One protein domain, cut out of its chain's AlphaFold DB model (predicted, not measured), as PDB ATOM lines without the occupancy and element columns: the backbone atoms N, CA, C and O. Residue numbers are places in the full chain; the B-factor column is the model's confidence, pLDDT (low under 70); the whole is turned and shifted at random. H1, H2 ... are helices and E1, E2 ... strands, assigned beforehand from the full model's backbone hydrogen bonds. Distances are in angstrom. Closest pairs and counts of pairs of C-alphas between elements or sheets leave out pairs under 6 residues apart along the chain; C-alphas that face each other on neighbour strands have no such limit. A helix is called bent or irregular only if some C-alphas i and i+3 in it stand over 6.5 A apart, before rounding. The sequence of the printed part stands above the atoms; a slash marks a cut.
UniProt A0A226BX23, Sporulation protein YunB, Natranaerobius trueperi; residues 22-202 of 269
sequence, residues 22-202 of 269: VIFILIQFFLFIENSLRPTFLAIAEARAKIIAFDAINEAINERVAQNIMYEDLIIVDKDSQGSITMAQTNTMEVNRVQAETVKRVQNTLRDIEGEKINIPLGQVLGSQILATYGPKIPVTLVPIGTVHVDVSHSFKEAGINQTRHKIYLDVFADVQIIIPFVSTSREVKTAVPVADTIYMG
ATOM      1  N   VAL A  22      54.052  39.781  56.799       96.19
ATOM      2  CA  VAL A  22      53.474  40.455  57.972       96.19
ATOM      3  C   VAL A  22      51.948  40.450  57.903       96.19
ATOM      4  O   VAL A  22      51.304  40.091  58.884       96.19
ATOM      5  N   ILE A  23      51.359  40.769  56.747       96.06
ATOM      6  CA  ILE A  23      49.904  40.706  56.544       96.06
ATOM      7  C   ILE A  23      49.393  39.276  56.744       96.06
ATOM      8  O   ILE A  23      48.396  39.076  57.432       96.06
ATOM      9  N   PHE A  24      50.092  38.275  56.203       96.50
ATOM     10  CA  PHE A  24      49.725  36.871  56.381       96.50
ATOM     11  C   PHE A  24      49.746  36.450  57.860       96.50
ATOM     12  O   PHE A  24      48.808  35.806  58.328       96.50
ATOM     13  N   ILE A  25      50.771  36.863  58.615       96.12
ATOM     14  CA  ILE A  25      50.871  36.610  60.060       96.12
ATOM     15  C   ILE A  25      49.739  37.311  60.819       96.12
ATOM     16  O   ILE A  25      49.133  36.696  61.691       96.12
ATOM     17  N   LEU A  26      49.415  38.565  60.484       95.38
ATOM     18  CA  LEU A  26      48.321  39.304  61.126       95.38
ATOM     19  C   LEU A  26      46.961  38.642  60.885       95.38
ATOM     20  O   LEU A  26      46.164  38.544  61.815       95.38
ATOM     21  N   ILE A  27      46.711  38.145  59.671       94.81
ATOM     22  CA  ILE A  27      45.482  37.411  59.347       94.81
ATOM     23  C   ILE A  27      45.414  36.107  60.152       94.81
ATOM     24  O   ILE A  27      44.393  35.833  60.776       94.81
ATOM     25  N   GLN A  28      46.497  35.323  60.197       93.94
ATOM     26  CA  GLN A  28      46.532  34.081  60.982       93.94
ATOM     27  C   GLN A  28      46.346  34.334  62.481       93.94
ATOM     28  O   GLN A  28      45.598  33.621  63.145       93.94
ATOM     29  N   PHE A  29      46.977  35.381  63.009       90.75
ATOM     30  CA  PHE A  29      46.816  35.791  64.399       90.75
ATOM     31  C   PHE A  29      45.372  36.202  64.710       90.75
ATOM     32  O   PHE A  29      44.823  35.794  65.732       90.75
ATOM     33  N   PHE A  30      44.731  36.952  63.810       89.44
ATOM     34  CA  PHE A  30      43.329  37.336  63.952       89.44
ATOM     35  C   PHE A  30      42.398  36.115  63.970       89.44
ATOM     36  O   PHE A  30      41.580  35.988  64.880       89.44
ATOM     37  N   LEU A  31      42.574  35.176  63.033       87.88
ATOM     38  CA  LEU A  31      41.784  33.939  62.977       87.88
ATOM     39  C   LEU A  31      42.000  33.051  64.214       87.88
ATOM     40  O   LEU A  31      41.062  32.427  64.712       87.88
ATOM     41  N   PHE A  32      43.225  33.009  64.742       88.56
ATOM     42  CA  PHE A  32      43.543  32.278  65.967       88.56
ATOM     43  C   PHE A  32      42.829  32.860  67.194       88.56
ATOM     44  O   PHE A  32      42.262  32.114  67.998       88.56
ATOM     45  N   ILE A  33      42.831  34.191  67.327       85.44
ATOM     46  CA  ILE A  33      42.109  34.897  68.391       85.44
ATOM     47  C   ILE A  33      40.612  34.628  68.281       85.44
ATOM     48  O   ILE A  33      39.998  34.252  69.276       85.44
ATOM     49  N   GLU A  34      40.024  34.790  67.095       82.81
ATOM     50  CA  GLU A  34      38.585  34.599  66.896       82.81
ATOM     51  C   GLU A  34      38.133  33.204  67.354       82.81
ATOM     52  O   GLU A  34      37.194  33.076  68.145       82.81
ATOM     53  N   ASN A  35      38.854  32.164  66.929       83.12
ATOM     54  CA  ASN A  35      38.529  30.783  67.283       83.12
ATOM     55  C   ASN A  35      38.713  30.486  68.777       83.12
ATOM     56  O   ASN A  35      37.988  29.660  69.327       83.12
ATOM     57  N   SER A  36      39.644  31.174  69.440       83.44
ATOM     58  CA  SER A  36      39.918  31.000  70.870       83.44
ATOM     59  C   SER A  36      38.941  31.780  71.760       83.44
ATOM     60  O   SER A  36      38.595  31.318  72.845       83.44
ATOM     61  N   LEU A  37      38.461  32.949  71.316       83.94
ATOM     62  CA  LEU A  37      37.516  33.782  72.074       83.94
ATOM     63  C   LEU A  37      36.071  33.323  71.945       83.94
ATOM     64  O   LEU A  37      35.297  33.510  72.883       83.94
ATOM     65  N   ARG A  38      35.698  32.723  70.810       85.50
ATOM     66  CA  ARG A  38      34.337  32.237  70.559       85.50
ATOM     67  C   ARG A  38      33.775  31.367  71.701       85.50
ATOM     68  O   ARG A  38      32.692  31.712  72.176       85.50
ATOM     69  N   PRO A  39      34.440  30.287  72.167       87.75
ATOM     70  CA  PRO A  39      33.881  29.437  73.223       87.75
ATOM     71  C   PRO A  39      33.739  30.175  74.561       87.75
ATOM     72  O   PRO A  39      32.714  30.042  75.226       87.75
ATOM     73  N   THR A  40      34.715  31.006  74.934       88.38
ATOM     74  CA  THR A  40      34.670  31.780  76.185       88.38
ATOM     75  C   THR A  40      33.573  32.835  76.153       88.38
ATOM     76  O   THR A  40      32.830  32.999  77.119       88.38
ATOM     77  N   PHE A  41      33.431  33.528  75.023       87.69
ATOM     78  CA  PHE A  41      32.378  34.514  74.831       87.69
ATOM     79  C   PHE A  41      31.001  33.863  74.928       87.69
ATOM     80  O   PHE A  41      30.141  34.362  75.651       87.69
ATOM     81  N   LEU A  42      30.812  32.737  74.233       88.81
ATOM     82  CA  LEU A  42      29.563  31.986  74.251       88.81
ATOM     83  C   LEU A  42      29.199  31.549  75.673       88.81
ATOM     84  O   LEU A  42      28.074  31.781  76.095       88.81
ATOM     85  N   ALA A  43      30.149  31.008  76.438       89.62
ATOM     86  CA  ALA A  43      29.904  30.591  77.817       89.62
ATOM     87  C   ALA A  43      29.455  31.758  78.719       89.62
ATOM     88  O   ALA A  43      28.505  31.621  79.489       89.62
ATOM     89  N   ILE A  44      30.100  32.927  78.608       90.50
ATOM     90  CA  ILE A  44      29.720  34.113  79.392       90.50
ATOM     91  C   ILE A  44      28.354  34.645  78.941       90.50
ATOM     92  O   ILE A  44      27.532  35.003  79.787       90.50
ATOM     93  N   ALA A  45      28.104  34.698  77.632       89.94
ATOM     94  CA  ALA A  45      26.829  35.133  77.070       89.94
ATOM     95  C   ALA A  45      25.681  34.216  77.510       89.94
ATOM     96  O   ALA A  45      24.656  34.714  77.963       89.94
ATOM     97  N   GLU A  46      25.877  32.897  77.459       89.88
ATOM     98  CA  GLU A  46      24.922  31.899  77.943       89.88
ATOM     99  C   GLU A  46      24.633  32.055  79.431       89.88
ATOM    100  O   GLU A  46      23.469  32.083  79.826       89.88
ATOM    101  N   ALA A  47      25.669  32.210  80.255       91.38
ATOM    102  CA  ALA A  47      25.491  32.412  81.687       91.38
ATOM    103  C   ALA A  47      24.701  33.697  81.984       91.38
ATOM    104  O   ALA A  47      23.759  33.675  82.773       91.38
ATOM    105  N   ARG A  48      25.045  34.812  81.326       90.44
ATOM    106  CA  ARG A  48      24.354  36.101  81.494       90.44
ATOM    107  C   ARG A  48      22.900  36.039  81.040       90.44
ATOM    108  O   ARG A  48      22.023  36.484  81.771       90.44
ATOM    109  N   ALA A  49      22.655  35.469  79.866       89.38
ATOM    110  CA  ALA A  49      21.317  35.285  79.327       89.38
ATOM    111  C   ALA A  49      20.453  34.403  80.236       89.38
ATOM    112  O   ALA A  49      19.312  34.752  80.523       89.38
ATOM    113  N   LYS A  50      21.015  33.298  80.740       90.44
ATOM    114  CA  LYS A  50      20.319  32.395  81.661       90.44
ATOM    115  C   LYS A  50      19.921  33.091  82.960       90.44
ATOM    116  O   LYS A  50      18.811  32.864  83.421       90.44
ATOM    117  N   ILE A  51      20.799  33.920  83.529       92.19
ATOM    118  CA  ILE A  51      20.491  34.704  84.737       92.19
ATOM    119  C   ILE A  51      19.315  35.644  84.469       92.19
ATOM    120  O   ILE A  51      18.330  35.598  85.188       92.19
ATOM    121  N   ILE A  52      19.374  36.425  83.389       91.62
ATOM    122  CA  ILE A  52      18.330  37.409  83.069       91.62
ATOM    123  C   ILE A  52      16.982  36.730  82.801       91.62
ATOM    124  O   ILE A  52      15.960  37.168  83.318       91.62
ATOM    125  N   ALA A  53      16.972  35.633  82.041       90.94
ATOM    126  CA  ALA A  53      15.755  34.860  81.814       90.94
ATOM    127  C   ALA A  53      15.207  34.254  83.116       90.94
ATOM    128  O   ALA A  53      14.004  34.296  83.349       90.94
ATOM    129  N   PHE A  54      16.076  33.705  83.971       91.94
ATOM    130  CA  PHE A  54      15.682  33.164  85.271       91.94
ATOM    131  C   PHE A  54      15.063  34.241  86.168       91.94
ATOM    132  O   PHE A  54      14.006  34.005  86.755       91.94
ATOM    133  N   ASP A  55      15.678  35.419  86.246       91.94
ATOM    134  CA  ASP A  55      15.184  36.539  87.045       91.94
ATOM    135  C   ASP A  55      13.821  37.017  86.525       91.94
ATOM    136  O   ASP A  55      12.869  37.091  87.298       91.94
ATOM    137  N   ALA A  56      13.686  37.197  85.207       90.75
ATOM    138  CA  ALA A  56      12.426  37.583  84.571       90.75
ATOM    139  C   ALA A  56      11.294  36.567  84.817       90.75
ATOM    140  O   ALA A  56      10.155  36.950  85.082       90.75
ATOM    141  N   ILE A  57      11.587  35.261  84.764       92.12
ATOM    142  CA  ILE A  57      10.604  34.209  85.074       92.12
ATOM    143  C   ILE A  57      10.170  34.295  86.543       92.12
ATOM    144  O   ILE A  57       8.974  34.244  86.833       92.12
ATOM    145  N   ASN A  58      11.120  34.426  87.473       90.50
ATOM    146  CA  ASN A  58      10.804  34.506  88.899       90.50
ATOM    147  C   ASN A  58      10.009  35.765  89.245       90.50
ATOM    148  O   ASN A  58       9.064  35.687  90.028       90.50
ATOM    149  N   GLU A  59      10.361  36.909  88.663       89.06
ATOM    150  CA  GLU A  59       9.632  38.166  88.826       89.06
ATOM    151  C   GLU A  59       8.188  38.026  88.326       89.06
ATOM    152  O   GLU A  59       7.244  38.293  89.072       89.06
ATOM    153  N   ALA A  60       7.996  37.456  87.130       88.06
ATOM    154  CA  ALA A  60       6.671  37.226  86.552       88.06
ATOM    155  C   ALA A  60       5.747  36.383  87.450       88.06
ATOM    156  O   ALA A  60       4.531  36.607  87.485       88.06
ATOM    157  N   ILE A  61       6.310  35.408  88.171       87.69
ATOM    158  CA  ILE A  61       5.559  34.518  89.063       87.69
ATOM    159  C   ILE A  61       5.318  35.191  90.421       87.69
ATOM    160  O   ILE A  61       4.185  35.200  90.909       87.69
ATOM    161  N   ASN A  62       6.346  35.791  91.023       80.81
ATOM    162  CA  ASN A  62       6.270  36.346  92.377       80.81
ATOM    163  C   ASN A  62       5.435  37.629  92.470       80.81
ATOM    164  O   ASN A  62       4.771  37.843  93.480       80.81
ATOM    165  N   GLU A  63       5.424  38.474  91.438       71.00
ATOM    166  CA  GLU A  63       4.696  39.748  91.491       71.00
ATOM    167  C   GLU A  63       3.177  39.608  91.337       71.00
ATOM    168  O   GLU A  63       2.430  40.528  91.678       71.00
ATOM    169  N   ARG A  64       2.691  38.504  90.756       65.06
ATOM    170  CA  ARG A  64       1.292  38.412  90.290       65.06
ATOM    171  C   ARG A  64       0.632  37.056  90.496       65.06
ATOM    172  O   ARG A  64      -0.585  37.020  90.649       65.06
ATOM    173  N   VAL A  65       1.391  35.963  90.469       70.31
ATOM    174  CA  VAL A  65       0.839  34.604  90.542       70.31
ATOM    175  C   VAL A  65       0.911  34.094  91.980       70.31
ATOM    176  O   VAL A  65      -0.122  33.801  92.569       70.31
ATOM    177  N   ALA A  66       2.096  34.095  92.595       64.69
ATOM    178  CA  ALA A  66       2.295  33.555  93.943       64.69
ATOM    179  C   ALA A  66       1.550  34.336  95.046       64.69
ATOM    180  O   ALA A  66       1.147  33.750  96.042       64.69
ATOM    181  N   GLN A  67       1.322  35.645  94.875       65.12
ATOM    182  CA  GLN A  67       0.605  36.462  95.868       65.12
ATOM    183  C   GLN A  67      -0.900  36.170  95.947       65.12
ATOM    184  O   GLN A  67      -1.538  36.552  96.923       65.12
ATOM    185  N   ASN A  68      -1.466  35.526  94.925       65.44
ATOM    186  CA  ASN A  68      -2.910  35.331  94.783       65.44
ATOM    187  C   ASN A  68      -3.338  33.866  94.913       65.44
ATOM    188  O   ASN A  68      -4.502  33.563  94.673       65.44
ATOM    189  N   ILE A  69      -2.410  32.960  95.229       76.69
ATOM    190  CA  ILE A  69      -2.690  31.529  95.332       76.69
ATOM    191  C   ILE A  69      -2.624  31.140  96.799       76.69
ATOM    192  O   ILE A  69      -1.551  31.137  97.402       76.69
ATOM    193  N   MET A  70      -3.775  30.789  97.360       78.94
ATOM    194  CA  MET A  70      -3.833  30.130  98.655       78.94
ATOM    195  C   MET A  70      -3.715  28.617  98.466       78.94
ATOM    196  O   MET A  70      -4.042  28.064  97.413       78.94
ATOM    197  N   TYR A  71      -3.244  27.921  99.499       81.56
ATOM    198  CA  TYR A  71      -3.124  26.463  99.455       81.56
ATOM    199  C   TYR A  71      -4.492  25.797  99.230       81.56
ATOM    200  O   TYR A  71      -4.618  24.835  98.470       81.56
ATOM    201  N   GLU A  72      -5.518  26.366  99.854       82.25
ATOM    202  CA  GLU A  72      -6.911  25.932  99.805       82.25
ATOM    203  C   GLU A  72      -7.534  26.064  98.406       82.25
ATOM    204  O   GLU A  72      -8.504  25.371  98.103       82.25
ATOM    205  N   ASP A  73      -6.967  26.902  97.533       85.69
ATOM    206  CA  ASP A  73      -7.435  27.041  96.151       85.69
ATOM    207  C   ASP A  73      -6.967  25.861  95.288       85.69
ATOM    208  O   ASP A  73      -7.686  25.399  94.397       85.69
ATOM    209  N   LEU A  74      -5.760  25.354  95.564       88.44
ATOM    210  CA  LEU A  74      -5.127  24.278  94.801       88.44
ATOM    211  C   LEU A  74      -5.503  22.886  95.304       88.44
ATOM    212  O   LEU A  74      -5.516  21.941  94.513       88.44
ATOM    213  N   ILE A  75      -5.786  22.739  96.601       89.31
ATOM    214  CA  ILE A  75      -6.088  21.455  97.237       89.31
ATOM    215  C   ILE A  75      -7.407  21.551  98.003       89.31
ATOM    216  O   ILE A  75      -7.534  22.291  98.975       89.31
ATOM    217  N   ILE A  76      -8.364  20.721  97.600       87.75
ATOM    218  CA  ILE A  76      -9.632  20.510  98.293       87.75
ATOM    219  C   ILE A  76      -9.360  19.558  99.456       87.75
ATOM    220  O   ILE A  76      -8.985  18.402  99.244       87.75
ATOM    221  N   VAL A  77      -9.516  20.059 100.680       86.06
ATOM    222  CA  VAL A  77      -9.282  19.302 101.914       86.06
ATOM    223  C   VAL A  77     -10.604  19.089 102.639       86.06
ATOM    224  O   VAL A  77     -11.203  20.053 103.114       86.06
ATOM    225  N   ASP A  78     -11.003  17.830 102.794       83.69
ATOM    226  CA  ASP A  78     -12.107  17.450 103.673       83.69
ATOM    227  C   ASP A  78     -11.570  17.084 105.057       83.69
ATOM    228  O   ASP A  78     -10.533  16.423 105.205       83.69
ATOM    229  N   LYS A  79     -12.288  17.538 106.086       83.75
ATOM    230  CA  LYS A  79     -11.974  17.286 107.493       83.75
ATOM    231  C   LYS A  79     -13.155  16.627 108.188       83.75
ATOM    232  O   LYS A  79     -14.307  16.880 107.835       83.75
ATOM    233  N   ASP A  80     -12.876  15.796 109.184       83.44
ATOM    234  CA  ASP A  80     -13.911  15.250 110.059       83.44
ATOM    235  C   ASP A  80     -14.370  16.265 111.127       83.44
ATOM    236  O   ASP A  80     -13.912  17.410 111.189       83.44
ATOM    237  N   SER A  81     -15.297  15.847 111.993       84.25
ATOM    238  CA  SER A  81     -15.829  16.679 113.080       84.25
ATOM    239  C   SER A  81     -14.804  17.036 114.163       84.25
ATOM    240  O   SER A  81     -15.087  17.910 114.980       84.25
ATOM    241  N   GLN A  82     -13.644  16.374 114.190       78.06
ATOM    242  CA  GLN A  82     -12.531  16.649 115.101       78.06
ATOM    243  C   GLN A  82     -11.447  17.524 114.444       78.06
ATOM    244  O   GLN A  82     -10.510  17.947 115.116       78.06
ATOM    245  N   GLY A  83     -11.596  17.855 113.154       75.56
ATOM    246  CA  GLY A  83     -10.670  18.700 112.401       75.56
ATOM    247  C   GLY A  83      -9.517  17.942 111.737       75.56
ATOM    248  O   GLY A  83      -8.652  18.590 111.138       75.56
ATOM    249  N   SER A  84      -9.516  16.608 111.794       76.44
ATOM    250  CA  SER A  84      -8.510  15.757 111.155       76.44
ATOM    251  C   SER A  84      -8.778  15.635 109.657       76.44
ATOM    252  O   SER A  84      -9.926  15.545 109.223       76.44
ATOM    253  N   ILE A  85      -7.715  15.650 108.848       78.75
ATOM    254  CA  ILE A  85      -7.812  15.567 107.384       78.75
ATOM    255  C   ILE A  85      -8.198  14.144 106.987       78.75
ATOM    256  O   ILE A  85      -7.443  13.205 107.232       78.75
ATOM    257  N   THR A  86      -9.351  13.989 106.345       80.94
ATOM    258  CA  THR A  86      -9.843  12.692 105.860       80.94
ATOM    259  C   THR A  86      -9.540  12.484 104.384       80.94
ATOM    260  O   THR A  86      -9.330  11.353 103.949       80.94
ATOM    261  N   MET A  87      -9.488  13.569 103.608       79.50
ATOM    262  CA  MET A  87      -9.229  13.524 102.175       79.50
ATOM    263  C   MET A  87      -8.567  14.820 101.707       79.50
ATOM    264  O   MET A  87      -8.973  15.911 102.094       79.50
ATOM    265  N   ALA A  88      -7.560  14.695 100.844       84.25
ATOM    266  CA  ALA A  88      -6.950  15.814 100.142       84.25
ATOM    267  C   ALA A  88      -6.919  15.487  98.648       84.25
ATOM    268  O   ALA A  88      -6.329  14.484  98.243       84.25
ATOM    269  N   GLN A  89      -7.573  16.312  97.834       86.44
ATOM    270  CA  GLN A  89      -7.617  16.154  96.383       86.44
ATOM    271  C   GLN A  89      -7.185  17.436  95.688       86.44
ATOM    272  O   GLN A  89      -7.501  18.537  96.125       86.44
ATOM    273  N   THR A  90      -6.486  17.293  94.570       90.12
ATOM    274  CA  THR A  90      -6.102  18.437  93.750       90.12
ATOM    275  C   THR A  90      -7.327  19.057  93.084       90.12
ATOM    276  O   THR A  90      -8.097  18.371  92.410       90.12
ATOM    277  N   ASN A  91      -7.476  20.373  93.214       92.00
ATOM    278  CA  ASN A  91      -8.414  21.147  92.418       92.00
ATOM    279  C   ASN A  91      -7.845  21.339  91.006       92.00
ATOM    280  O   ASN A  91      -7.228  22.356  90.690       92.00
ATOM    281  N   THR A  92      -8.033  20.342  90.139       91.94
ATOM    282  CA  THR A  92      -7.467  20.343  88.780       91.94
ATOM    283  C   THR A  92      -7.896  21.564  87.958       91.94
ATOM    284  O   THR A  92      -7.134  22.027  87.113       91.94
ATOM    285  N   MET A  93      -9.091  22.120  88.198       93.00
ATOM    286  CA  MET A  93      -9.547  23.323  87.493       93.00
ATOM    287  C   MET A  93      -8.706  24.546  87.861       93.00
ATOM    288  O   MET A  93      -8.227  25.243  86.966       93.00
ATOM    289  N   GLU A  94      -8.481  24.777  89.156       91.25
ATOM    290  CA  GLU A  94      -7.652  25.894  89.619       91.25
ATOM    291  C   GLU A  94      -6.178  25.696  89.269       91.25
ATOM    292  O   GLU A  94      -5.537  26.637  88.806       91.25
ATOM    293  N   VAL A  95      -5.656  24.470  89.368       92.44
ATOM    294  CA  VAL A  95      -4.292  24.149  88.914       92.44
ATOM    295  C   VAL A  95      -4.107  24.495  87.436       92.44
ATOM    296  O   VAL A  95      -3.183  25.232  87.091       92.44
ATOM    297  N   ASN A  96      -5.017  24.052  86.565       93.88
ATOM    298  CA  ASN A  96      -4.946  24.360  85.137       93.88
ATOM    299  C   ASN A  96      -5.070  25.870  84.868       93.88
ATOM    300  O   ASN A  96      -4.399  26.402  83.981       93.88
ATOM    301  N   ARG A  97      -5.914  26.580  85.633       92.19
ATOM    302  CA  ARG A  97      -6.053  28.043  85.537       92.19
ATOM    303  C   ARG A  97      -4.743  28.741  85.897       92.19
ATOM    304  O   ARG A  97      -4.303  29.612  85.146       92.19
ATOM    305  N   VAL A  98      -4.111  28.342  87.001       91.00
ATOM    306  CA  VAL A  98      -2.818  28.868  87.455       91.00
ATOM    307  C   VAL A  98      -1.717  28.576  86.439       91.00
ATOM    308  O   VAL A  98      -0.946  29.479  86.115       91.00
ATOM    309  N   GLN A  99      -1.662  27.365  85.877       92.50
ATOM    310  CA  GLN A  99      -0.707  27.028  84.816       92.50
ATOM    311  C   GLN A  99      -0.883  27.942  83.601       92.50
ATOM    312  O   GLN A  99       0.079  28.566  83.155       92.50
ATOM    313  N   ALA A 100      -2.111  28.085  83.095       92.75
ATOM    314  CA  ALA A 100      -2.396  28.920  81.929       92.75
ATOM    315  C   ALA A 100      -2.081  30.405  82.176       92.75
ATOM    316  O   ALA A 100      -1.533  31.085  81.302       92.75
ATOM    317  N   GLU A 101      -2.395  30.919  83.368       91.25
ATOM    318  CA  GLU A 101      -2.030  32.280  83.757       91.25
ATOM    319  C   GLU A 101      -0.508  32.446  83.823       91.25
ATOM    320  O   GLU A 101       0.023  33.396  83.246       91.25
ATOM    321  N   THR A 102       0.200  31.499  84.438       91.94
ATOM    322  CA  THR A 102       1.665  31.513  84.549       91.94
ATOM    323  C   THR A 102       2.323  31.520  83.176       91.94
ATOM    324  O   THR A 102       3.151  32.392  82.912       91.94
ATOM    325  N   VAL A 103       1.904  30.630  82.268       93.56
ATOM    326  CA  VAL A 103       2.386  30.596  80.875       93.56
ATOM    327  C   VAL A 103       2.245  31.974  80.232       93.56
ATOM    328  O   VAL A 103       3.211  32.512  79.694       93.56
ATOM    329  N   LYS A 104       1.062  32.592  80.336       92.50
ATOM    330  CA  LYS A 104       0.796  33.910  79.744       92.50
ATOM    331  C   LYS A 104       1.672  35.010  80.350       92.50
ATOM    332  O   LYS A 104       2.154  35.875  79.621       92.50
ATOM    333  N   ARG A 105       1.863  35.013  81.674       91.31
ATOM    334  CA  ARG A 105       2.668  36.026  82.380       91.31
ATOM    335  C   ARG A 105       4.145  35.904  82.051       91.31
ATOM    336  O   ARG A 105       4.756  36.901  81.672       91.31
ATOM    337  N   VAL A 106       4.687  34.695  82.139       93.00
ATOM    338  CA  VAL A 106       6.085  34.425  81.806       93.00
ATOM    339  C   VAL A 106       6.343  34.758  80.340       93.00
ATOM    340  O   VAL A 106       7.295  35.466  80.039       93.00
ATOM    341  N   GLN A 107       5.457  34.349  79.426       92.38
ATOM    342  CA  GLN A 107       5.618  34.653  78.005       92.38
ATOM    343  C   GLN A 107       5.613  36.159  77.716       92.38
ATOM    344  O   GLN A 107       6.404  36.618  76.898       92.38
ATOM    345  N   ASN A 108       4.745  36.936  78.368       91.44
ATOM    346  CA  ASN A 108       4.737  38.390  78.198       91.44
ATOM    347  C   ASN A 108       6.003  39.036  78.772       91.44
ATOM    348  O   ASN A 108       6.626  39.839  78.094       91.44
ATOM    349  N   THR A 109       6.433  38.619  79.962       91.56
ATOM    350  CA  THR A 109       7.640  39.167  80.604       91.56
ATOM    351  C   THR A 109       8.897  38.851  79.788       91.56
ATOM    352  O   THR A 109       9.745  39.714  79.582       91.56
ATOM    353  N   LEU A 110       8.992  37.636  79.234       91.06
ATOM    354  CA  LEU A 110      10.085  37.258  78.335       91.06
ATOM    355  C   LEU A 110      10.071  38.041  77.010       91.06
ATOM    356  O   LEU A 110      11.130  38.269  76.434       91.06
ATOM    357  N   ARG A 111       8.894  38.459  76.526       89.50
ATOM    358  CA  ARG A 111       8.771  39.354  75.361       89.50
ATOM    359  C   ARG A 111       9.178  40.787  75.684       89.50
ATOM    360  O   ARG A 111       9.710  41.460  74.815       89.50
ATOM    361  N   ASP A 112       8.960  41.251  76.910       88.38
ATOM    362  CA  ASP A 112       9.343  42.610  77.309       88.38
ATOM    363  C   ASP A 112      10.873  42.779  77.377       88.38
ATOM    364  O   ASP A 112      11.388  43.858  77.089       88.38
ATOM    365  N   ILE A 113      11.606  41.701  77.682       85.38
ATOM    366  CA  ILE A 113      13.080  41.665  77.636       85.38
ATOM    367  C   ILE A 113      13.635  41.293  76.247       85.38
ATOM    368  O   ILE A 113      14.851  41.313  76.029       85.38
ATOM    369  N   GLU A 114      12.769  40.936  75.293       84.56
ATOM    370  CA  GLU A 114      13.173  40.609  73.927       84.56
ATOM    371  C   GLU A 114      13.778  41.844  73.248       84.56
ATOM    372  O   GLU A 114      13.190  42.923  73.198       84.56
ATOM    373  N   GLY A 115      14.980  41.689  72.693       77.62
ATOM    374  CA  GLY A 115      15.675  42.788  72.017       77.62
ATOM    375  C   GLY A 115      16.495  43.692  72.942       77.62
ATOM    376  O   GLY A 115      17.200  44.578  72.442       77.62
ATOM    377  N   GLU A 116      16.489  43.452  74.258       80.69
ATOM    378  CA  GLU A 116      17.423  44.109  75.166       80.69
ATOM    379  C   GLU A 116      18.865  43.675  74.854       80.69
ATOM    380  O   GLU A 116      19.183  42.493  74.690       80.69
ATOM    381  N   LYS A 117      19.761  44.662  74.731       85.56
ATOM    382  CA  LYS A 117      21.171  44.432  74.401       85.56
ATOM    383  C   LYS A 117      22.018  44.440  75.658       85.56
ATOM    384  O   LYS A 117      22.370  45.495  76.189       85.56
ATOM    385  N   ILE A 118      22.447  43.256  76.057       86.75
ATOM    386  CA  ILE A 118      23.393  43.065  77.147       86.75
ATOM    387  C   ILE A 118      24.798  43.250  76.587       86.75
ATOM    388  O   ILE A 118      25.215  42.567  75.658       86.75
ATOM    389  N   ASN A 119      25.553  44.184  77.149       90.75
ATOM    390  CA  ASN A 119      26.885  44.503  76.658       90.75
ATOM    391  C   ASN A 119      27.959  43.811  77.499       90.75
ATOM    392  O   ASN A 119      28.148  44.162  78.663       90.75
ATOM    393  N   ILE A 120      28.698  42.881  76.894       89.75
ATOM    394  CA  ILE A 120      29.803  42.172  77.551       89.75
ATOM    395  C   ILE A 120      31.132  42.819  77.131       89.75
ATOM    396  O   ILE A 120      31.433  42.858  75.932       89.75
ATOM    397  N   PRO A 121      31.943  43.347  78.071       91.00
ATOM    398  CA  PRO A 121      33.258  43.895  77.753       91.00
ATOM    399  C   PRO A 121      34.215  42.809  77.259       91.00
ATOM    400  O   PRO A 121      34.318  41.736  77.858       91.00
ATOM    401  N   LEU A 122      34.984  43.109  76.210       87.44
ATOM    402  CA  LEU A 122      35.968  42.172  75.661       87.44
ATOM    403  C   LEU A 122      37.000  41.721  76.707       87.44
ATOM    404  O   LEU A 122      37.408  40.562  76.705       87.44
ATOM    405  N   GLY A 123      37.412  42.595  77.627       87.19
ATOM    406  CA  GLY A 123      38.376  42.208  78.655       87.19
ATOM    407  C   GLY A 123      37.842  41.170  79.652       87.19
ATOM    408  O   GLY A 123      38.631  40.370  80.152       87.19
ATOM    409  N   GLN A 124      36.520  41.102  79.864       87.94
ATOM    410  CA  GLN A 124      35.888  40.028  80.643       87.94
ATOM    411  C   GLN A 124      36.015  38.679  79.919       87.94
ATOM    412  O   GLN A 124      36.297  37.658  80.536       87.94
ATOM    413  N   VAL A 125      35.848  38.691  78.597       87.12
ATOM    414  CA  VAL A 125      35.944  37.508  77.725       87.12
ATOM    415  C   VAL A 125      37.379  37.000  77.649       87.12
ATOM    416  O   VAL A 125      37.617  35.800  77.604       87.12
ATOM    417  N   LEU A 126      38.343  37.917  77.690       85.31
ATOM    418  CA  LEU A 126      39.769  37.609  77.751       85.31
ATOM    419  C   LEU A 126      40.218  37.073  79.123       85.31
ATOM    420  O   LEU A 126      41.391  36.744  79.278       85.31
ATOM    421  N   GLY A 127      39.333  37.026  80.129       83.31
ATOM    422  CA  GLY A 127      39.678  36.610  81.493       83.31
ATOM    423  C   GLY A 127      40.662  37.555  82.193       83.31
ATOM    424  O   GLY A 127      41.296  37.187  83.180       83.31
ATOM    425  N   SER A 128      40.824  38.776  81.680       85.81
ATOM    426  CA  SER A 128      41.770  39.743  82.220       85.81
ATOM    427  C   SER A 128      41.146  40.467  83.403       85.81
ATOM    428  O   SER A 128      40.203  41.232  83.233       85.81
ATOM    429  N   GLN A 129      41.695  40.284  84.605       86.38
ATOM    430  CA  GLN A 129      41.204  40.980  85.803       86.38
ATOM    431  C   GLN A 129      41.352  42.505  85.685       86.38
ATOM    432  O   GLN A 129      40.470  43.247  86.103       86.38
ATOM    433  N   ILE A 130      42.437  42.971  85.059       90.00
ATOM    434  CA  ILE A 130      42.709  44.402  84.871       90.00
ATOM    435  C   ILE A 130      41.815  45.042  83.801       90.00
ATOM    436  O   ILE A 130      41.465  46.215  83.915       90.00
ATOM    437  N   LEU A 131      41.430  44.287  82.767       87.69
ATOM    438  CA  LEU A 131      40.609  44.786  81.661       87.69
ATOM    439  C   LEU A 131      39.157  44.308  81.738       87.69
ATOM    440  O   LEU A 131      38.397  44.605  80.827       87.69
ATOM    441  N   ALA A 132      38.733  43.620  82.801       87.00
ATOM    442  CA  ALA A 132      37.399  43.017  82.901       87.00
ATOM    443  C   ALA A 132      36.260  44.011  82.613       87.00
ATOM    444  O   ALA A 132      35.242  43.645  82.033       87.00
ATOM    445  N   THR A 133      36.449  45.281  82.978       87.25
ATOM    446  CA  THR A 133      35.478  46.368  82.767       87.25
ATOM    447  C   THR A 133      35.808  47.252  81.555       87.25
ATOM    448  O   THR A 133      35.029  48.133  81.199       87.25
ATOM    449  N   TYR A 134      36.951  47.031  80.904       85.88
ATOM    450  CA  TYR A 134      37.484  47.870  79.833       85.88
ATOM    451  C   TYR A 134      37.453  47.171  78.465       85.88
ATOM    452  O   TYR A 134      37.383  45.947  78.339       85.88
ATOM    453  N   GLY A 135      37.542  47.984  77.413       86.81
ATOM    454  CA  GLY A 135      37.573  47.538  76.022       86.81
ATOM    455  C   GLY A 135      36.220  47.629  75.305       86.81
ATOM    456  O   GLY A 135      35.231  48.099  75.878       86.81
ATOM    457  N   PRO A 136      36.173  47.222  74.024       88.88
ATOM    458  CA  PRO A 136      34.952  47.237  73.229       88.88
ATOM    459  C   PRO A 136      33.862  46.358  73.848       88.88
ATOM    460  O   PRO A 136      34.131  45.253  74.325       88.88
ATOM    461  N   LYS A 137      32.627  46.857  73.825       90.44
ATOM    462  CA  LYS A 137      31.443  46.137  74.295       90.44
ATOM    463  C   LYS A 137      30.855  45.328  73.150       90.44
ATOM    464  O   LYS A 137      30.560  45.887  72.095       90.44
ATOM    465  N   ILE A 138      30.679  44.031  73.369       88.88
ATOM    466  CA  ILE A 138      30.042  43.139  72.405       88.88
ATOM    467  C   ILE A 138      28.588  42.937  72.851       88.88
ATOM    468  O   ILE A 138      28.367  42.507  73.988       88.88
ATOM    469  N   PRO A 139      27.599  43.263  72.001       90.00
ATOM    470  CA  PRO A 139      26.197  43.110  72.347       90.00
ATOM    471  C   PRO A 139      25.781  41.637  72.292       90.00
ATOM    472  O   PRO A 139      26.126  40.909  71.362       90.00
ATOM    473  N   VAL A 140      24.988  41.233  73.272       90.56
ATOM    474  CA  VAL A 140      24.285  39.957  73.358       90.56
ATOM    475  C   VAL A 140      22.804  40.276  73.425       90.56
ATOM    476  O   VAL A 140      22.397  41.125  74.214       90.56
ATOM    477  N   THR A 141      22.012  39.638  72.573       89.88
ATOM    478  CA  THR A 141      20.556  39.806  72.563       89.88
ATOM    479  C   THR A 141      19.906  38.494  72.959       89.88
ATOM    480  O   THR A 141      20.289  37.436  72.455       89.88
ATOM    481  N   LEU A 142      18.941  38.574  73.867       88.31
ATOM    482  CA  LEU A 142      18.110  37.449  74.260       88.31
ATOM    483  C   LEU A 142      16.789  37.528  73.498       88.31
ATOM    484  O   LEU A 142      16.169  38.588  73.428       88.31
ATOM    485  N   VAL A 143      16.394  36.410  72.898       89.31
ATOM    486  CA  VAL A 143      15.139  36.282  72.161       89.31
ATOM    487  C   VAL A 143      14.435  35.019  72.649       89.31
ATOM    488  O   VAL A 143      14.988  33.932  72.483       89.31
ATOM    489  N   PRO A 144      13.250  35.108  73.271       88.25
ATOM    490  CA  PRO A 144      12.473  33.922  73.601       88.25
ATOM    491  C   PRO A 144      12.052  33.212  72.316       88.25
ATOM    492  O   PRO A 144      11.581  33.840  71.367       88.25
ATOM    493  N   ILE A 145      12.217  31.893  72.272       84.62
ATOM    494  CA  ILE A 145      11.818  31.091  71.115       84.62
ATOM    495  C   ILE A 145      10.884  29.981  71.570       84.62
ATOM    496  O   ILE A 145      11.160  29.273  72.522       84.62
ATOM    497  N   GLY A 146       9.760  29.820  70.881       77.12
ATOM    498  CA  GLY A 146       8.785  28.788  71.224       77.12
ATOM    499  C   GLY A 146       7.828  29.169  72.354       77.12
ATOM    500  O   GLY A 146       7.612  30.343  72.669       77.12
ATOM    501  N   THR A 147       7.169  28.147  72.890       81.31
ATOM    502  CA  THR A 147       6.092  28.282  73.875       81.31
ATOM    503  C   THR A 147       6.633  27.953  75.258       81.31
ATOM    504  O   THR A 147       7.292  26.936  75.432       81.31
ATOM    505  N   VAL A 148       6.331  28.802  76.240       92.56
ATOM    506  CA  VAL A 148       6.624  28.521  77.651       92.56
ATOM    507  C   VAL A 148       5.760  27.351  78.106       92.56
ATOM    508  O   VAL A 148       4.545  27.366  77.897       92.56
ATOM    509  N   HIS A 149       6.375  26.365  78.748       93.75
ATOM    510  CA  HIS A 149       5.682  25.229  79.346       93.75
ATOM    511  C   HIS A 149       5.748  25.319  80.871       93.75
ATOM    512  O   HIS A 149       6.759  25.749  81.427       93.75
ATOM    513  N   VAL A 150       4.658  24.961  81.547       94.81
ATOM    514  CA  VAL A 150       4.555  25.024  83.012       94.81
ATOM    515  C   VAL A 150       3.919  23.746  83.525       94.81
ATOM    516  O   VAL A 150       2.753  23.474  83.238       94.81
ATOM    517  N   ASP A 151       4.657  23.014  84.348       95.00
ATOM    518  CA  ASP A 151       4.161  21.860  85.085       95.00
ATOM    519  C   ASP A 151       3.928  22.210  86.555       95.00
ATOM    520  O   ASP A 151       4.515  23.151  87.093       95.00
ATOM    521  N   VAL A 152       3.049  21.452  87.208       93.12
ATOM    522  CA  VAL A 152       2.850  21.530  88.658       93.12
ATOM    523  C   VAL A 152       3.369  20.251  89.285       93.12
ATOM    524  O   VAL A 152       2.932  19.157  88.924       93.12
ATOM    525  N   SER A 153       4.286  20.385  90.238       93.69
ATOM    526  CA  SER A 153       4.840  19.254  90.974       93.69
ATOM    527  C   SER A 153       4.590  19.378  92.473       93.69
ATOM    528  O   SER A 153       4.450  20.465  93.035       93.69
ATOM    529  N   HIS A 154       4.509  18.223  93.128       92.00
ATOM    530  CA  HIS A 154       4.213  18.101  94.550       92.00
ATOM    531  C   HIS A 154       5.407  17.472  95.271       92.00
ATOM    532  O   HIS A 154       5.987  16.494  94.801       92.00
ATOM    533  N   SER A 155       5.764  18.000  96.441       93.06
ATOM    534  CA  SER A 155       6.800  17.443  97.311       93.06
ATOM    535  C   SER A 155       6.240  17.215  98.708       93.06
ATOM    536  O   SER A 155       5.795  18.158  99.356       93.06
ATOM    537  N   PHE A 156       6.300  15.971  99.179       90.94
ATOM    538  CA  PHE A 156       5.939  15.582 100.540       90.94
ATOM    539  C   PHE A 156       7.221  15.249 101.300       90.94
ATOM    540  O   PHE A 156       7.995  14.394 100.869       90.94
ATOM    541  N   LYS A 157       7.483  15.953 102.401       92.56
ATOM    542  CA  LYS A 157       8.668  15.750 103.243       92.56
ATOM    543  C   LYS A 157       8.267  15.647 104.704       92.56
ATOM    544  O   LYS A 157       7.379  16.369 105.145       92.56
ATOM    545  N   GLU A 158       8.950  14.803 105.464       90.50
ATOM    546  CA  GLU A 158       8.802  14.769 106.918       90.50
ATOM    547  C   GLU A 158       9.258  16.112 107.516       90.50
ATOM    548  O   GLU A 158      10.315  16.636 107.160       90.50
ATOM    549  N   ALA A 159       8.430  16.699 108.380       86.88
ATOM    550  CA  ALA A 159       8.681  17.997 109.016       86.88
ATOM    551  C   ALA A 159       8.791  17.916 110.546       86.88
ATOM    552  O   ALA A 159       8.924  18.943 111.208       86.88
ATOM    553  N   GLY A 160       8.757  16.704 111.099       85.12
ATOM    554  CA  GLY A 160       8.780  16.433 112.529       85.12
ATOM    555  C   GLY A 160       8.017  15.152 112.860       85.12
ATOM    556  O   GLY A 160       7.556  14.440 111.967       85.12
ATOM    557  N   ILE A 161       7.849  14.889 114.158       83.69
ATOM    558  CA  ILE A 161       7.118  13.719 114.659       83.69
ATOM    559  C   ILE A 161       5.667  13.786 114.161       83.69
ATOM    560  O   ILE A 161       4.924  14.687 114.542       83.69
ATOM    561  N   ASN A 162       5.284  12.834 113.303       83.12
ATOM    562  CA  ASN A 162       3.960  12.733 112.671       83.12
ATOM    563  C   ASN A 162       3.545  13.984 111.884       83.12
ATOM    564  O   ASN A 162       2.370  14.339 111.830       83.12
ATOM    565  N   GLN A 163       4.507  14.669 111.263       86.56
ATOM    566  CA  GLN A 163       4.231  15.836 110.432       86.56
ATOM    567  C   GLN A 163       4.751  15.625 109.018       86.56
ATOM    568  O   GLN A 163       5.923  15.312 108.812       86.56
ATOM    569  N   THR A 164       3.885  15.861 108.033       88.56
ATOM    570  CA  THR A 164       4.256  15.840 106.616       88.56
ATOM    571  C   THR A 164       4.056  17.225 106.023       88.56
ATOM    572  O   THR A 164       2.935  17.714 105.926       88.56
ATOM    573  N   ARG A 165       5.140  17.866 105.593       91.50
ATOM    574  CA  ARG A 165       5.106  19.106 104.820       91.50
ATOM    575  C   ARG A 165       4.830  18.798 103.361       91.50
ATOM    576  O   ARG A 165       5.571  18.036 102.743       91.50
ATOM    577  N   HIS A 166       3.802  19.422 102.813       91.25
ATOM    578  CA  HIS A 166       3.421  19.330 101.417       91.25
ATOM    579  C   HIS A 166       3.668  20.672 100.729       91.25
ATOM    580  O   HIS A 166       3.071  21.686 101.086       91.25
ATOM    581  N   LYS A 167       4.563  20.668  99.742       91.50
ATOM    582  CA  LYS A 167       4.878  21.817  98.894       91.50
ATOM    583  C   LYS A 167       4.391  21.590  97.480       91.50
ATOM    584  O   LYS A 167       4.577  20.500  96.943       91.50
ATOM    585  N   ILE A 168       3.870  22.643  96.875       91.44
ATOM    586  CA  ILE A 168       3.484  22.681  95.469       91.44
ATOM    587  C   ILE A 168       4.416  23.649  94.752       91.44
ATOM    588  O   ILE A 168       4.597  24.787  95.195       91.44
ATOM    589  N   TYR A 169       5.010  23.186  93.660       92.44
ATOM    590  CA  TYR A 169       5.909  23.952  92.811       92.44
ATOM    591  C   TYR A 169       5.285  24.164  91.435       92.44
ATOM    592  O   TYR A 169       4.629  23.272  90.902       92.44
ATOM    593  N   LEU A 170       5.524  25.341  90.861       92.75
ATOM    594  CA  LEU A 170       5.402  25.571  89.428       92.75
ATOM    595  C   LEU A 170       6.778  25.380  88.795       92.75
ATOM    596  O   LEU A 170       7.697  26.160  89.060       92.75
ATOM    597  N   ASP A 171       6.903  24.349  87.970       95.06
ATOM    598  CA  ASP A 171       8.095  24.050  87.189       95.06
ATOM    599  C   ASP A 171       7.945  24.684  85.807       95.06
ATOM    600  O   ASP A 171       7.157  24.239  84.974       95.06
ATOM    601  N   VAL A 172       8.679  25.768  85.576       95.00
ATOM    602  CA  VAL A 172       8.612  26.563  84.349       95.00
ATOM    603  C   VAL A 172       9.796  26.244  83.451       95.00
ATOM    604  O   VAL A 172      10.953  26.336  83.868       95.00
ATOM    605  N   PHE A 173       9.485  25.927  82.197       94.81
ATOM    606  CA  PHE A 173      10.425  25.627  81.130       94.81
ATOM    607  C   PHE A 173      10.262  26.669  80.026       94.81
ATOM    608  O   PHE A 173       9.174  26.847  79.470       94.81
ATOM    609  N   ALA A 174      11.341  27.381  79.721       93.00
ATOM    610  CA  ALA A 174      11.355  28.390  78.673       93.00
ATOM    611  C   ALA A 174      12.587  28.223  77.785       93.00
ATOM    612  O   ALA A 174      13.719  28.256  78.267       93.00
ATOM    613  N   ASP A 175      12.362  28.093  76.483       90.81
ATOM    614  CA  ASP A 175      13.428  28.092  75.490       90.81
ATOM    615  C   ASP A 175      13.799  29.530  75.108       90.81
ATOM    616  O   ASP A 175      12.964  30.353  74.722       90.81
ATOM    617  N   VAL A 176      15.086  29.851  75.216       90.12
ATOM    618  CA  VAL A 176      15.631  31.168  74.869       90.12
ATOM    619  C   VAL A 176      16.780  31.028  73.889       90.12
ATOM    620  O   VAL A 176      17.721  30.254  74.079       90.12
ATOM    621  N   GLN A 177      16.711  31.824  72.828       90.00
ATOM    622  CA  GLN A 177      17.768  31.983  71.855       90.00
ATOM    623  C   GLN A 177      18.675  33.138  72.260       90.00
ATOM    624  O   GLN A 177      18.249  34.273  72.473       90.00
ATOM    625  N   ILE A 178      19.961  32.838  72.328       89.81
ATOM    626  CA  ILE A 178      21.017  33.783  72.645       89.81
ATOM    627  C   ILE A 178      21.706  34.126  71.338       89.81
ATOM    628  O   ILE A 178      22.292  33.256  70.689       89.81
ATOM    629  N   ILE A 179      21.617  35.392  70.950       88.69
ATOM    630  CA  ILE A 179      22.153  35.904  69.693       88.69
ATOM    631  C   ILE A 179      23.381  36.751  69.999       88.69
ATOM    632  O   ILE A 179      23.304  37.763  70.703       88.69
ATOM    633  N   ILE A 180      24.517  36.340  69.439       86.94
ATOM    634  CA  ILE A 180      25.792  37.051  69.528       86.94
ATOM    635  C   ILE A 180      26.386  37.219  68.121       86.94
ATOM    636  O   ILE A 180      26.046  36.443  67.230       86.94
ATOM    637  N   PRO A 181      27.273  38.204  67.866       80.50
ATOM    638  CA  PRO A 181      27.694  38.548  66.499       80.50
ATOM    639  C   PRO A 181      28.284  37.400  65.665       80.50
ATOM    640  O   PRO A 181      28.295  37.488  64.441       80.50
ATOM    641  N   PHE A 182      28.775  36.335  66.306       78.62
ATOM    642  CA  PHE A 182      29.470  35.225  65.647       78.62
ATOM    643  C   PHE A 182      28.693  33.898  65.653       78.62
ATOM    644  O   PHE A 182      29.076  32.976  64.935       78.62
ATOM    645  N   VAL A 183      27.652  33.759  66.484       83.94
ATOM    646  CA  VAL A 183      26.879  32.513  66.641       83.94
ATOM    647  C   VAL A 183      25.541  32.794  67.334       83.94
ATOM    648  O   VAL A 183      25.419  33.737  68.108       83.94
ATOM    649  N   SER A 184      24.548  31.945  67.095       87.75
ATOM    650  CA  SER A 184      23.313  31.925  67.879       87.75
ATOM    651  C   SER A 184      23.103  30.528  68.446       87.75
ATOM    652  O   SER A 184      23.305  29.543  67.736       87.75
ATOM    653  N   THR A 185      22.699  30.429  69.709       88.69
ATOM    654  CA  THR A 185      22.414  29.148  70.374       88.69
ATOM    655  C   THR A 185      21.059  29.197  71.065       88.69
ATOM    656  O   THR A 185      20.649  30.261  71.517       88.69
ATOM    657  N   SER A 186      20.358  28.066  71.128       89.31
ATOM    658  CA  SER A 186      19.126  27.917  71.908       89.31
ATOM    659  C   SER A 186      19.433  27.155  73.186       89.31
ATOM    660  O   SER A 186      20.150  26.151  73.133       89.31
ATOM    661  N   ARG A 187      18.906  27.621  74.320       89.62
ATOM    662  CA  ARG A 187      19.028  26.960  75.621       89.62
ATOM    663  C   ARG A 187      17.707  27.011  76.377       89.62
ATOM    664  O   ARG A 187      17.059  28.049  76.432       89.62
ATOM    665  N   GLU A 188      17.378  25.897  77.016       91.25
ATOM    666  CA  GLU A 188      16.238  25.784  77.921       91.25
ATOM    667  C   GLU A 188      16.613  26.333  79.308       91.25
ATOM    668  O   GLU A 188      17.642  25.971  79.898       91.25
ATOM    669  N   VAL A 189      15.771  27.210  79.844       92.06
ATOM    670  CA  VAL A 189      15.846  27.734  81.207       92.06
ATOM    671  C   VAL A 189      14.759  27.061  82.034       92.06
ATOM    672  O   VAL A 189      13.587  27.079  81.662       92.06
ATOM    673  N   LYS A 190      15.172  26.461  83.155       93.75
ATOM    674  CA  LYS A 190      14.302  25.760  84.103       93.75
ATOM    675  C   LYS A 190      14.265  26.511  85.418       93.75
ATOM    676  O   LYS A 190      15.326  26.782  85.985       93.75
ATOM    677  N   THR A 191      13.064  26.767  85.908       92.25
ATOM    678  CA  THR A 191      12.835  27.482  87.163       92.25
ATOM    679  C   THR A 191      11.729  26.782  87.935       92.25
ATOM    680  O   THR A 191      10.655  26.570  87.387       92.25
ATOM    681  N   ALA A 192      11.977  26.446  89.200       91.44
ATOM    682  CA  ALA A 192      10.983  25.850  90.088       91.44
ATOM    683  C   ALA A 192      10.604  26.863  91.171       91.44
ATOM    684  O   ALA A 192      11.450  27.236  91.990       91.44
ATOM    685  N   VAL A 193       9.347  27.307  91.184       89.69
ATOM    686  CA  VAL A 193       8.858  28.305  92.147       89.69
ATOM    687  C   VAL A 193       7.843  27.664  93.090       89.69
ATOM    688  O   VAL A 193       6.826  27.159  92.615       89.69
ATOM    689  N   PRO A 194       8.076  27.662  94.417       89.12
ATOM    690  CA  PRO A 194       7.074  27.195  95.365       89.12
ATOM    691  C   PRO A 194       5.899  28.172  95.385       89.12
ATOM    692  O   PRO A 194       6.090  29.364  95.618       89.12
ATOM    693  N   VAL A 195       4.690  27.665  95.168       88.69
ATOM    694  CA  VAL A 195       3.462  28.480  95.156       88.69
ATOM    695  C   VAL A 195       2.532  28.183  96.317       88.69
ATOM    696  O   VAL A 195       1.729  29.033  96.675       88.69
ATOM    697  N   ALA A 196       2.657  27.011  96.934       87.56
ATOM    698  CA  ALA A 196       1.916  26.688  98.140       87.56
ATOM    699  C   ALA A 196       2.730  25.753  99.040       87.56
ATOM    700  O   ALA A 196       3.514  24.926  98.566       87.56
ATOM    701  N   ASP A 197       2.553  25.897 100.348       88.38
ATOM    702  CA  ASP A 197       3.283  25.147 101.366       88.38
ATOM    703  C   ASP A 197       2.371  24.948 102.573       88.38
ATOM    704  O   ASP A 197       1.865  25.918 103.137       88.38
ATOM    705  N   THR A 198       2.143  23.699 102.960       87.25
ATOM    706  CA  THR A 198       1.340  23.361 104.135       87.25
ATOM    707  C   THR A 198       1.992  22.247 104.940       87.25
ATOM    708  O   THR A 198       2.828  21.495 104.435       87.25
ATOM    709  N   ILE A 199       1.587  22.112 106.200       87.38
ATOM    710  CA  ILE A 199       1.997  21.012 107.069       87.38
ATOM    711  C   ILE A 199       0.749  20.245 107.479       87.38
ATOM    712  O   ILE A 199      -0.145  20.777 108.132       87.38
ATOM    713  N   TYR A 200       0.722  18.970 107.119       82.75
ATOM    714  CA  TYR A 200      -0.250  18.021 107.618       82.75
ATOM    715  C   TYR A 200       0.218  17.466 108.955       82.75
ATOM    716  O   TYR A 200       1.332  16.943 109.062       82.75
ATOM    717  N   MET A 201      -0.641  17.575 109.964       83.25
ATOM    718  CA  MET A 201      -0.452  16.935 111.261       83.25
ATOM    719  C   MET A 201      -1.152  15.577 111.242       83.25
ATOM    720  O   MET A 201      -2.331  15.500 110.908       83.25
ATOM    721  N   GLY A 202      -0.413  14.521 111.562       75.56
ATOM    722  CA  GLY A 202      -0.950  13.196 111.852       75.56
ATOM    723  C   GLY A 202      -1.046  12.964 113.358       75.56
ATOM    724  O   GLY A 202      -0.384  13.645 114.146       75.56
TER     725      GLY A 202
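What this domain is: This is residues 22 to 202 of the 269 residues of the protein "Sporulation protein YunB" of Natranaerobius trueperi (UniProt A0A226BX23). A long, twisted sheet curls round H1b, one arm of a bent helix, and H3 packs on the same sheet. Residues 22 to 33 of H1 stick out at one end of this rod, and the small hairpin E1 and E2 lies toward the other. The printed part has 181 residues, with named elements in the order H1 H2 E1 E2 H3 E3 H4 E4 E5 E6 E7, a mixed class of helices and strands. The five-stranded sheet is branched and antiparallel, with pairs E3-E4, E4-E6, E5-E6 and E6-E7. The whole is only just loose, close to extended, with a radius of gyration of the C-alphas of 23.4 A and spans of 91 by 34 by 21 A.

Where its parts are: Find C-alpha 22 at (53.474, 40.455, 57.972), where H1, residues 22 to 62, begins. By its hydrogen bonds H1 was assigned as one helix, but it is bent: C-alphas 36 and 39 are 6.7 A apart. Its arms are H1a, residues 22 to 36, 21.0 A, and H1b, residues 39 to 62, 34.3 A. Next come H2, 71 to 74, E1, 75 to 79, E2, 85 to 90, and H3, 92 to 112, 30.2 A. Then read E3, 117 to 121, H4, 122 to 125, and E4, 137 to 144. The meander E5, 149 to 160, 34.5 A, E6, 163 to 180, 50.9 A, and E7, 183 to 201, 54.6 A, has each strand antiparallel to the one before; it ends at C-alpha 201, (-0.452, 16.935, 111.261).

How they stand to each other: Look first at E6: E4 and E5 lie on one side of it, E7 on the other. N 141 and O 179 are 2.9 A apart, N 151 and O 171 2.9 A, and N 172 and O 191 2.8 A, each within hydrogen-bond range. E3 pairs with E4, N 118 to O 140 at 2.8 A, and E1 with E2, N 76 to O 89 at 2.8 A. H1b touches H3 at a steep tilt of 49 degrees, opposite ways, closest at the C-alphas of Ala 60 and Val 106, 5.5 A. H3 lies over E5 and E6, at a height over the sheet of 8.5 A. H2 lies over E7, while H4 only grazes the sheet. Every O i to N i+4 pair is within range in H1a, H1b and H3; H2 and H4 are too short for one.

The domain as a whole: The C-alphas of Val 22 and Ser 81, the two farthest apart, are 91.7 A apart. The printed part has no cut, and the link H4 to E4 is long, with 11 residues. Confidence is low, with pLDDT under 70, at residue 64 and residues 66 to 68.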